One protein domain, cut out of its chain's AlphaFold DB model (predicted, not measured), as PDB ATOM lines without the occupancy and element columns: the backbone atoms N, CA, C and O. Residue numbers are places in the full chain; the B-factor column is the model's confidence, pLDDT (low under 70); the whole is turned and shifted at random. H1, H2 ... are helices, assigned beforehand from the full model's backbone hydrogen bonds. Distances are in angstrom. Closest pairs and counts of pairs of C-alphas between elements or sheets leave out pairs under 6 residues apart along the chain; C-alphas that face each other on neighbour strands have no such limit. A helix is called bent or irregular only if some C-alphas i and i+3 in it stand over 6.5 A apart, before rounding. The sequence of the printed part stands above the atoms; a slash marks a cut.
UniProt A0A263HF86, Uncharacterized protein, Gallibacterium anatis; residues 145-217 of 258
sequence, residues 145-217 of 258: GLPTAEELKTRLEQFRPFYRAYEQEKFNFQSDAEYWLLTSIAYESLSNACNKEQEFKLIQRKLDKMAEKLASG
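AT A GLANCE: This is residues 145 to 217 of the 258 residues of an uncharacterized protein of Gallibacterium anatis (UniProt A0A263HF86). Two helices, H2 and H3, fold back on each other as a helical hairpin, and the first helix, H1, crosses over it, meeting the hairpin's H2 with residues near its middle and H3 with its first residues. A long loop then leads from the end of H1 back to the beginning of H2. The printed part has 73 residues with three named helices, in the order H1, H2, H3, and no named strand; the class is all helix. The whole is compact, with a radius of gyration of the C-alphas of 11.8 A and spans of 34 by 27 by 19 A.

HOW THE PARTS SIT: H1, residues 149 to 164, has a kink of 42 degrees near residue 158 and is only just irregular: C-alphas 158 and 161 are 6.9 A apart. H2, residues 176 to 192, touches H1 with residues 182 to 186 alone; the closest C-alphas, those of Leu 156 and Leu 182, are 5.9 A apart. Their lines are only just about perpendicular, at 72 degrees. H3, residues 196 to 215, touches H1 between residues 149 to 153 of H1 and 200 to 207 of H3, closest at the C-alphas of Ala 149 and Gln 204, 6.0 A, about perpendicular at 78 degrees. H2 and H3 form a hairpin and touch, closest at the C-alphas of Ser 189 and Glu 199, 6.7 A; they run opposite ways at a shallow tilt of 34.6 degrees, only just short of steep. The helix packing is only just mostly crossed, with 1 of 3 touching pairs at a shallow tilt. Every O i to N i+4 pair is within hydrogen-bond range in H2 and H3; in H1 10 of 12 are.

IN THESE COORDINATES: H1 begins at C-alpha 149 (-20.085, -5.804, 9.271) and measures 21.7 A from first to last C-alpha. H2 measures 24.4 A. H3 measures 28.5 A and ends at C-alpha 215 (-14.976, 10.101, 15.904).

THE WHOLE: The C-alphas farthest apart, those of Ala 165 and Ser 216, are 33.9 A apart. H1 to H2 is a long link of 11 residues; H2 to H3 is a tight link of 3. The printed part has no cut, its mean pLDDT is 88.5, and no printed residue is under 70.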
ATOM      1  N   GLY A 145     -11.303   3.955   8.650       81.50
ATOM      2  CA  GLY A 145     -10.548   2.731   8.384       81.50
ATOM      3  C   GLY A 145     -11.156   1.479   9.023       81.50
ATOM      4  O   GLY A 145     -10.442   0.503   9.243       81.50
ATOM      5  N   LEU A 146     -12.454   1.494   9.356       86.56
ATOM      6  CA  LEU A 146     -13.134   0.332   9.928       86.56
ATOM      7  C   LEU A 146     -13.724  -0.572   8.828       86.56
ATOM      8  O   LEU A 146     -14.233  -0.068   7.820       86.56
ATOM      9  N   PRO A 147     -13.711  -1.903   9.026       87.44
ATOM     10  CA  PRO A 147     -14.299  -2.854   8.087       87.44
ATOM     11  C   PRO A 147     -15.832  -2.805   8.100       87.44
ATOM     12  O   PRO A 147     -16.455  -2.356   9.066       87.44
ATOM     13  N   THR A 148     -16.452  -3.329   7.043       89.19
ATOM     14  CA  THR A 148     -17.903  -3.583   7.032       89.19
ATOM     15  C   THR A 148     -18.292  -4.671   8.037       89.19
ATOM     16  O   THR A 148     -17.466  -5.469   8.479       89.19
ATOM     17  N   ALA A 149     -19.581  -4.751   8.384       89.88
ATOM     18  CA  ALA A 149     -20.085  -5.804   9.271       89.88
ATOM     19  C   ALA A 149     -19.849  -7.220   8.709       89.88
ATOM     20  O   ALA A 149     -19.585  -8.147   9.473       89.88
ATOM     21  N   GLU A 150     -19.922  -7.387   7.387       89.06
ATOM     22  CA  GLU A 150     -19.671  -8.667   6.719       89.06
ATOM     23  C   GLU A 150     -18.184  -9.029   6.730       89.06
ATOM     24  O   GLU A 150     -17.830 -10.122   7.171       89.06
ATOM     25  N   GLU A 151     -17.308  -8.096   6.349       88.75
ATOM     26  CA  GLU A 151     -15.855  -8.293   6.414       88.75
ATOM     27  C   GLU A 151     -15.404  -8.593   7.849       88.75
ATOM     28  O   GLU A 151     -14.634  -9.528   8.077       88.75
ATOM     29  N   LEU A 152     -15.931  -7.860   8.837       91.50
ATOM     30  CA  LEU A 152     -15.615  -8.083  10.247       91.50
ATOM     31  C   LEU A 152     -16.079  -9.464  10.720       91.50
ATOM     32  O   LEU A 152     -15.373 -10.113  11.489       91.50
ATOM     33  N   LYS A 153     -17.229  -9.947  10.241       91.94
ATOM     34  CA  LYS A 153     -17.704 -11.303  10.531       91.94
ATOM     35  C   LYS A 153     -16.759 -12.361   9.960       91.94
ATOM     36  O   LYS A 153     -16.387 -13.286  10.679       91.94
ATOM     37  N   THR A 154     -16.325 -12.218   8.709       93.06
ATOM     38  CA  THR A 154     -15.345 -13.131   8.099       93.06
ATOM     39  C   THR A 154     -14.025 -13.124   8.870       93.06
ATOM     40  O   THR A 154     -13.471 -14.180   9.178       93.06
ATOM     41  N   ARG A 155     -13.536 -11.941   9.252       93.25
ATOM     42  CA  ARG A 155     -12.318 -11.790  10.060       93.25
ATOM     43  C   ARG A 155     -12.472 -12.400  11.452       93.25
ATOM     44  O   ARG A 155     -11.549 -13.047  11.934       93.25
ATOM     45  N   LEU A 156     -13.647 -12.279  12.069       92.75
ATOM     46  CA  LEU A 156     -13.967 -12.918  13.344       92.75
ATOM     47  C   LEU A 156     -13.924 -14.443  13.252       92.75
ATOM     48  O   LEU A 156     -13.373 -15.093  14.140       92.75
ATOM     49  N   GLU A 157     -14.458 -15.024  12.182       91.94
ATOM     50  CA  GLU A 157     -14.381 -16.468  11.947       91.94
ATOM     51  C   GLU A 157     -12.928 -16.945  11.804       91.94
ATOM     52  O   GLU A 157     -12.565 -17.956  12.406       91.94
ATOM     53  N   GLN A 158     -12.082 -16.180  11.108       92.75
ATOM     54  CA  GLN A 158     -10.640 -16.448  11.005       92.75
ATOM     55  C   GLN A 158      -9.898 -16.265  12.337       92.75
ATOM     56  O   GLN A 158      -8.924 -16.966  12.596       92.75
ATOM     57  N   PHE A 159     -10.340 -15.331  13.181       93.00
ATOM     58  CA  PHE A 159      -9.710 -15.013  14.463       93.00
ATOM     59  C   PHE A 159     -10.068 -16.006  15.581       93.00
ATOM     60  O   PHE A 159      -9.252 -16.277  16.464       93.00
ATOM     61  N   ARG A 160     -11.271 -16.590  15.549       90.81
ATOM     62  CA  ARG A 160     -11.782 -17.508  16.587       90.81
ATOM     63  C   ARG A 160     -10.821 -18.638  16.992       90.81
ATOM     64  O   ARG A 160     -10.720 -18.879  18.197       90.81
ATOM     65  N   PRO A 161     -10.130 -19.341  16.071       91.38
ATOM     66  CA  PRO A 161      -9.158 -20.372  16.434       91.38
ATOM     67  C   PRO A 161      -8.018 -19.828  17.304       91.38
ATOM     68  O   PRO A 161      -7.723 -20.405  18.347       91.38
ATOM     69  N   PHE A 162      -7.449 -18.679  16.930       90.56
ATOM     70  CA  PHE A 162      -6.372 -18.018  17.674       90.56
ATOM     71  C   PHE A 162      -6.838 -17.554  19.052       90.56
ATOM     72  O   PHE A 162      -6.138 -17.751  20.041       90.56
ATOM     73  N   TYR A 163      -8.050 -16.998  19.135       88.12
ATOM     74  CA  TYR A 163      -8.632 -16.575  20.407       88.12
ATOM     75  C   TYR A 163      -8.816 -17.747  21.380       88.12
ATOM     76  O   TYR A 163      -8.476 -17.634  22.553       88.12
ATOM     77  N   ARG A 164      -9.316 -18.895  20.900       86.50
ATOM     78  CA  ARG A 164      -9.505 -20.096  21.735       86.50
ATOM     79  C   ARG A 164      -8.190 -20.735  22.178       86.50
ATOM     80  O   ARG A 164      -8.152 -21.337  23.246       86.50
ATOM     81  N   ALA A 165      -7.147 -20.623  21.360       86.62
ATOM     82  CA  ALA A 165      -5.820 -21.149  21.657       86.62
ATOM     83  C   ALA A 165      -4.975 -20.217  22.545       86.62
ATOM     84  O   ALA A 165      -3.871 -20.598  22.917       86.62
ATOM     85  N   TYR A 166      -5.475 -19.023  22.891       83.25
ATOM     86  CA  TYR A 166      -4.691 -17.959  23.535       83.25
ATOM     87  C   TYR A 166      -3.452 -17.550  22.716       83.25
ATOM     88  O   TYR A 166      -2.411 -17.196  23.258       83.25
ATOM     89  N   GLU A 167      -3.570 -17.595  21.386       86.62
ATOM     90  CA  GLU A 167      -2.514 -17.246  20.431       86.62
ATOM     91  C   GLU A 167      -2.895 -16.007  19.609       86.62
ATOM     92  O   GLU A 167      -2.592 -15.918  18.417       86.62
ATOM     93  N   GLN A 168      -3.596 -15.047  20.222       83.50
ATOM     94  CA  GLN A 168      -4.086 -13.846  19.537       83.50
ATOM     95  C   GLN A 168      -2.952 -13.102  18.823       83.50
ATOM     96  O   GLN A 168      -3.156 -12.566  17.742       83.50
ATOM     97  N   GLU A 169      -1.747 -13.114  19.385       81.94
ATOM     98  CA  GLU A 169      -0.563 -12.444  18.843       81.94
ATOM     99  C   GLU A 169      -0.101 -13.005  17.490       81.94
ATOM    100  O   GLU A 169       0.501 -12.277  16.704       81.94
ATOM    101  N   LYS A 170      -0.424 -14.268  17.179       86.50
ATOM    102  CA  LYS A 170      -0.110 -14.879  15.878       86.50
ATOM    103  C   LYS A 170      -1.048 -14.414  14.762       86.50
ATOM    104  O   LYS A 170      -0.774 -14.660  13.587       86.50
ATOM    105  N   PHE A 171      -2.166 -13.772  15.100       89.06
ATOM    106  CA  PHE A 171      -3.114 -13.273  14.114       89.06
ATOM    107  C   PHE A 171      -2.648 -11.931  13.534       89.06
ATOM    108  O   PHE A 171      -2.308 -10.998  14.262       89.06
ATOM    109  N   ASN A 172      -2.675 -11.806  12.206       89.19
ATOM    110  CA  ASN A 172      -2.294 -10.571  11.526       89.19
ATOM    111  C   ASN A 172      -3.449  -9.556  11.544       89.19
ATOM    112  O   ASN A 172      -4.334  -9.582  10.681       89.19
ATOM    113  N   PHE A 173      -3.454  -8.678  12.546       88.12
ATOM    114  CA  PHE A 173      -4.402  -7.566  12.646       88.12
ATOM    115  C   PHE A 173      -3.946  -6.373  11.804       88.12
ATOM    116  O   PHE A 173      -2.775  -6.008  11.818       88.12
ATOM    117  N   GLN A 174      -4.893  -5.727  11.137       83.50
ATOM    118  CA  GLN A 174      -4.673  -4.553  10.295       83.50
ATOM    119  C   GLN A 174      -4.604  -3.255  11.110       83.50
ATOM    120  O   GLN A 174      -3.953  -2.300  10.699       83.50
ATOM    121  N   SER A 175      -5.280  -3.208  12.261       85.44
ATOM    122  CA  SER A 175      -5.350  -2.029  13.129       85.44
ATOM    123  C   SER A 175      -5.588  -2.425  14.588       85.44
ATOM    124  O   SER A 175      -6.117  -3.501  14.882       85.44
ATOM    125  N   ASP A 176      -5.247  -1.536  15.521       87.50
ATOM    126  CA  ASP A 176      -5.603  -1.691  16.935       87.50
ATOM    127  C   ASP A 176      -7.122  -1.678  17.141       87.50
ATOM    128  O   ASP A 176      -7.642  -2.435  17.963       87.50
ATOM    129  N   ALA A 177      -7.857  -0.898  16.343       88.25
ATOM    130  CA  ALA A 177      -9.320  -0.900  16.365       88.25
ATOM    131  C   ALA A 177      -9.888  -2.284  16.022       88.25
ATOM    132  O   ALA A 177     -10.818  -2.756  16.680       88.25
ATOM    133  N   GLU A 178      -9.290  -2.963  15.038       89.88
ATOM    134  CA  GLU A 178      -9.688  -4.316  14.646       89.88
ATOM    135  C   GLU A 178      -9.457  -5.308  15.791       89.88
ATOM    136  O   GLU A 178     -10.337  -6.108  16.101       89.88
ATOM    137  N   TYR A 179      -8.310  -5.220  16.466       89.88
ATOM    138  CA  TYR A 179      -8.012  -6.058  17.625       89.88
ATOM    139  C   TYR A 179      -9.061  -5.920  18.731       89.88
ATOM    140  O   TYR A 179      -9.599  -6.928  19.202       89.88
ATOM    141  N   TRP A 180      -9.391  -4.688  19.126       90.69
ATOM    142  CA  TRP A 180     -10.371  -4.445  20.187       90.69
ATOM    143  C   TRP A 180     -11.787  -4.864  19.784       90.69
ATOM    144  O   TRP A 180     -12.526  -5.412  20.608       90.69
ATOM    145  N   LEU A 181     -12.158  -4.676  18.515       92.56
ATOM    146  CA  LEU A 181     -13.423  -5.170  17.975       92.56
ATOM    147  C   LEU A 181     -13.490  -6.696  18.044       92.56
ATOM    148  O   LEU A 181     -14.367  -7.233  18.719       92.56
ATOM    149  N   LEU A 182     -12.544  -7.389  17.411       93.00
ATOM    150  CA  LEU A 182     -12.522  -8.849  17.333       93.00
ATOM    151  C   LEU A 182     -12.466  -9.500  18.719       93.00
ATOM    152  O   LEU A 182     -13.236 -10.418  18.994       93.00
ATOM    153  N   THR A 183     -11.620  -8.986  19.611       91.06
ATOM    154  CA  THR A 183     -11.490  -9.485  20.989       91.06
ATOM    155  C   THR A 183     -12.784  -9.297  21.778       91.06
ATOM    156  O   THR A 183     -13.261 -10.240  22.408       91.06
ATOM    157  N   SER A 184     -13.396  -8.108  21.720       91.38
ATOM    158  CA  SER A 184     -14.631  -7.843  22.472       91.38
ATOM    159  C   SER A 184     -15.824  -8.655  21.963       91.38
ATOM    160  O   SER A 184     -16.619  -9.141  22.768       91.38
ATOM    161  N   ILE A 185     -15.934  -8.844  20.643       92.69
ATOM    162  CA  ILE A 185     -16.993  -9.657  20.039       92.69
ATOM    163  C   ILE A 185     -16.771 -11.137  20.359       92.69
ATOM    164  O   ILE A 185     -17.717 -11.816  20.744       92.69
ATOM    165  N   ALA A 186     -15.537 -11.642  20.249       90.44
ATOM    166  CA  ALA A 186     -15.218 -13.032  20.569       90.44
ATOM    167  C   ALA A 186     -15.536 -13.368  22.033       90.44
ATOM    168  O   ALA A 186     -16.143 -14.406  22.298       90.44
ATOM    169  N   TYR A 187     -15.188 -12.476  22.965       88.81
ATOM    170  CA  TYR A 187     -15.510 -12.625  24.382       88.81
ATOM    171  C   TYR A 187     -17.025 -12.723  24.625       88.81
ATOM    172  O   TYR A 187     -17.489 -13.700  25.209       88.81
ATOM    173  N   GLU A 188     -17.806 -11.758  24.127       88.19
ATOM    174  CA  GLU A 188     -19.261 -11.725  24.348       88.19
ATOM    175  C   GLU A 188     -20.011 -12.845  23.617       88.19
ATOM    176  O   GLU A 188     -21.005 -13.367  24.124       88.19
ATOM    177  N   SER A 189     -19.535 -13.237  22.433       86.69
ATOM    178  CA  SER A 189     -20.106 -14.340  21.653       86.69
ATOM    179  C   SER A 189     -19.930 -15.680  22.382       86.69
ATOM    180  O   SER A 189     -20.860 -16.487  22.434       86.69
ATOM    181  N   LEU A 190     -18.769 -15.890  23.020       80.56
ATOM    182  CA  LEU A 190     -18.486 -17.084  23.823       80.56
ATOM    183  C   LEU A 190     -19.212 -17.084  25.172       80.56
ATOM    184  O   LEU A 190     -19.682 -18.141  25.587       80.56
ATOM    185  N   SER A 191     -19.330 -15.935  25.844       80.25
ATOM    186  CA  SER A 191     -20.002 -15.859  27.148       80.25
ATOM    187  C   SER A 191     -21.517 -16.054  27.045       80.25
ATOM    188  O   SER A 191     -22.121 -16.621  27.949       80.25
ATOM    189  N   ASN A 192     -22.129 -15.589  25.950       80.50
ATOM    190  CA  ASN A 192     -23.586 -15.523  25.806       80.50
ATOM    191  C   ASN A 192     -24.171 -16.556  24.829       80.50
ATOM    192  O   ASN A 192     -25.368 -16.493  24.555       80.50
ATOM    193  N   ALA A 193     -23.353 -17.464  24.278       77.62
ATOM    194  CA  ALA A 193     -23.766 -18.476  23.297       77.62
ATOM    195  C   ALA A 193     -24.667 -17.900  22.180       77.62
ATOM    196  O   ALA A 193     -25.753 -18.411  21.903       77.62
ATOM    197  N   CYS A 194     -24.240 -16.788  21.572       80.00
ATOM    198  CA  CYS A 194     -25.065 -16.049  20.617       80.00
ATOM    199  C   CYS A 194     -25.415 -16.873  19.368       80.00
ATOM    200  O   CYS A 194     -24.557 -17.500  18.745       80.00
ATOM    201  N   ASN A 195     -26.670 -16.769  18.930       86.75
ATOM    202  CA  ASN A 195     -27.079 -17.248  17.611       86.75
ATOM    203  C   ASN A 195     -26.485 -16.370  16.496       86.75
ATOM    204  O   ASN A 195     -26.163 -15.203  16.717       86.75
ATOM    205  N   LYS A 196     -26.432 -16.889  15.260       85.81
ATOM    206  CA  LYS A 196     -25.870 -16.173  14.092       85.81
ATOM    207  C   LYS A 196     -26.468 -14.771  13.882       85.81
ATOM    208  O   LYS A 196     -25.743 -13.836  13.559       85.81
ATOM    209  N   GLU A 197     -27.776 -14.610  14.083       88.19
ATOM    210  CA  GLU A 197     -28.452 -13.309  13.959       88.19
ATOM    211  C   GLU A 197     -28.116 -12.347  15.105       88.19
ATOM    212  O   GLU A 197     -27.950 -11.145  14.894       88.19
ATOM    213  N   GLN A 198     -28.017 -12.868  16.329       88.94
ATOM    214  CA  GLN A 198     -27.655 -12.077  17.507       88.94
ATOM    215  C   GLN A 198     -26.204 -11.611  17.414       88.94
ATOM    216  O   GLN A 198     -25.915 -10.459  17.724       88.94
ATOM    217  N   GLU A 199     -25.318 -12.476  16.920       88.44
ATOM    218  CA  GLU A 199     -23.925 -12.148  16.645       88.44
ATOM    219  C   GLU A 199     -23.806 -11.049  15.591       88.44
ATOM    220  O   GLU A 199     -23.088 -10.080  15.806       88.44
ATOM    221  N   PHE A 200     -24.561 -11.123  14.493       90.19
ATOM    222  CA  PHE A 200     -24.530 -10.060  13.488       90.19
ATOM    223  C   PHE A 200     -25.007  -8.710  14.048       90.19
ATOM    224  O   PHE A 200     -24.363  -7.684  13.836       90.19
ATOM    225  N   LYS A 201     -26.082  -8.707  14.848       91.94
ATOM    226  CA  LYS A 201     -26.538  -7.498  15.556       91.94
ATOM    227  C   LYS A 201     -25.496  -6.990  16.556       91.94
ATOM    228  O   LYS A 201     -25.346  -5.782  16.721       91.94
ATOM    229  N   LEU A 202     -24.778  -7.888  17.230       92.50
ATOM    230  CA  LEU A 202     -23.694  -7.528  18.139       92.50
ATOM    231  C   LEU A 202     -22.532  -6.873  17.384       92.50
ATOM    232  O   LEU A 202     -22.065  -5.818  17.806       92.50
ATOM    233  N   ILE A 203     -22.117  -7.455  16.256       92.69
ATOM    234  CA  ILE A 203     -21.085  -6.912  15.364       92.69
ATOM    235  C   ILE A 203     -21.447  -5.483  14.951       92.69
ATOM    236  O   ILE A 203     -20.637  -4.577  15.136       92.69
ATOM    237  N   GLN A 204     -22.678  -5.260  14.476       91.69
ATOM    238  CA  GLN A 204     -23.159  -3.927  14.100       91.69
ATOM    239  C   GLN A 204     -23.073  -2.938  15.269       91.69
ATOM    240  O   GLN A 204     -22.451  -1.890  15.143       91.69
ATOM    241  N   ARG A 205     -23.596  -3.300  16.449       93.38
ATOM    242  CA  ARG A 205     -23.530  -2.434  17.641       93.38
ATOM    243  C   ARG A 205     -22.097  -2.115  18.068       93.38
ATOM    244  O   ARG A 205     -21.834  -1.021  18.560       93.38
ATOM    245  N   LYS A 206     -21.179  -3.079  17.964       93.56
ATOM    246  CA  LYS A 206     -19.768  -2.896  18.334       93.56
ATOM    247  C   LYS A 206     -19.042  -1.995  17.342       93.56
ATOM    248  O   LYS A 206     -18.276  -1.144  17.785       93.56
ATOM    249  N   LEU A 207     -19.324  -2.142  16.048       92.31
ATOM    250  CA  LEU A 207     -18.844  -1.231  15.011       92.31
ATOM    251  C   LEU A 207     -19.340   0.193  15.251       92.31
ATOM    252  O   LEU A 207     -18.520   1.104  15.285       92.31
ATOM    253  N   ASP A 208     -20.639   0.370  15.503       91.38
ATOM    254  CA  ASP A 208     -21.229   1.683  15.765       91.38
ATOM    255  C   ASP A 208     -20.551   2.373  16.964       91.38
ATOM    256  O   ASP A 208     -20.065   3.496  16.846       91.38
ATOM    257  N   LYS A 209     -20.394   1.659  18.087       92.19
ATOM    258  CA  LYS A 209     -19.699   2.175  19.279       92.19
ATOM    259  C   LYS A 209     -18.223   2.485  19.037       92.19
ATOM    260  O   LYS A 209     -17.694   3.436  19.602       92.19
ATOM    261  N   MET A 210     -17.526   1.656  18.261       91.00
ATOM    262  CA  MET A 210     -16.119   1.903  17.939       91.00
ATOM    263  C   MET A 210     -15.977   3.134  17.046       91.00
ATOM    264  O   MET A 210     -15.076   3.940  17.252       91.00
ATOM    265  N   ALA A 211     -16.888   3.306  16.090       89.81
ATOM    266  CA  ALA A 211     -16.910   4.475  15.232       89.81
ATOM    267  C   ALA A 211     -17.165   5.762  16.023       89.81
ATOM    268  O   ALA A 211     -16.460   6.742  15.812       89.81
ATOM    269  N   GLU A 212     -18.104   5.744  16.974       90.06
ATOM    270  CA  GLU A 212     -18.340   6.866  17.893       90.06
ATOM    271  C   GLU A 212     -17.077   7.228  18.687       90.06
ATOM    272  O   GLU A 212     -16.722   8.401  18.766       90.06
ATOM    273  N   LYS A 213     -16.357   6.227  19.210       88.56
ATOM    274  CA  LYS A 213     -15.098   6.433  19.946       88.56
ATOM    275  C   LYS A 213     -13.979   7.019  19.093       88.56
ATOM    276  O   LYS A 213     -13.234   7.883  19.546       88.56
ATOM    277  N   LEU A 214     -13.841   6.544  17.859       87.50
ATOM    278  CA  LEU A 214     -12.841   7.076  16.936       87.50
ATOM    279  C   LEU A 214     -13.203   8.497  16.488       87.50
ATOM    280  O   LEU A 214     -12.323   9.347  16.406       87.50
ATOM    281  N   ALA A 215     -14.489   8.771  16.259       84.88
ATOM    282  CA  ALA A 215     -14.976  10.101  15.904       84.88
ATOM    283  C   ALA A 215     -14.835  11.111  17.055       84.88
ATOM    284  O   ALA A 215     -14.557  12.280  16.801       84.88
ATOM    285  N   SER A 216     -14.982  10.677  18.314       86.50
ATOM    286  CA  SER A 216     -14.749  11.524  19.490       86.50
ATOM    287  C   SER A 216     -13.264  11.760  19.794       86.50
ATOM    288  O   SER A 216     -12.938  12.621  20.611       86.50
ATOM    289  N   GLY A 217     -12.357  11.032  19.131       80.94
ATOM    290  CA  GLY A 217     -10.914  11.139  19.341       80.94
ATOM    291  C   GLY A 217     -10.420  10.457  20.619       80.94
ATOM    292  O   GLY A 217      -9.318  10.758  21.079       80.94
TER     293      GLY A 217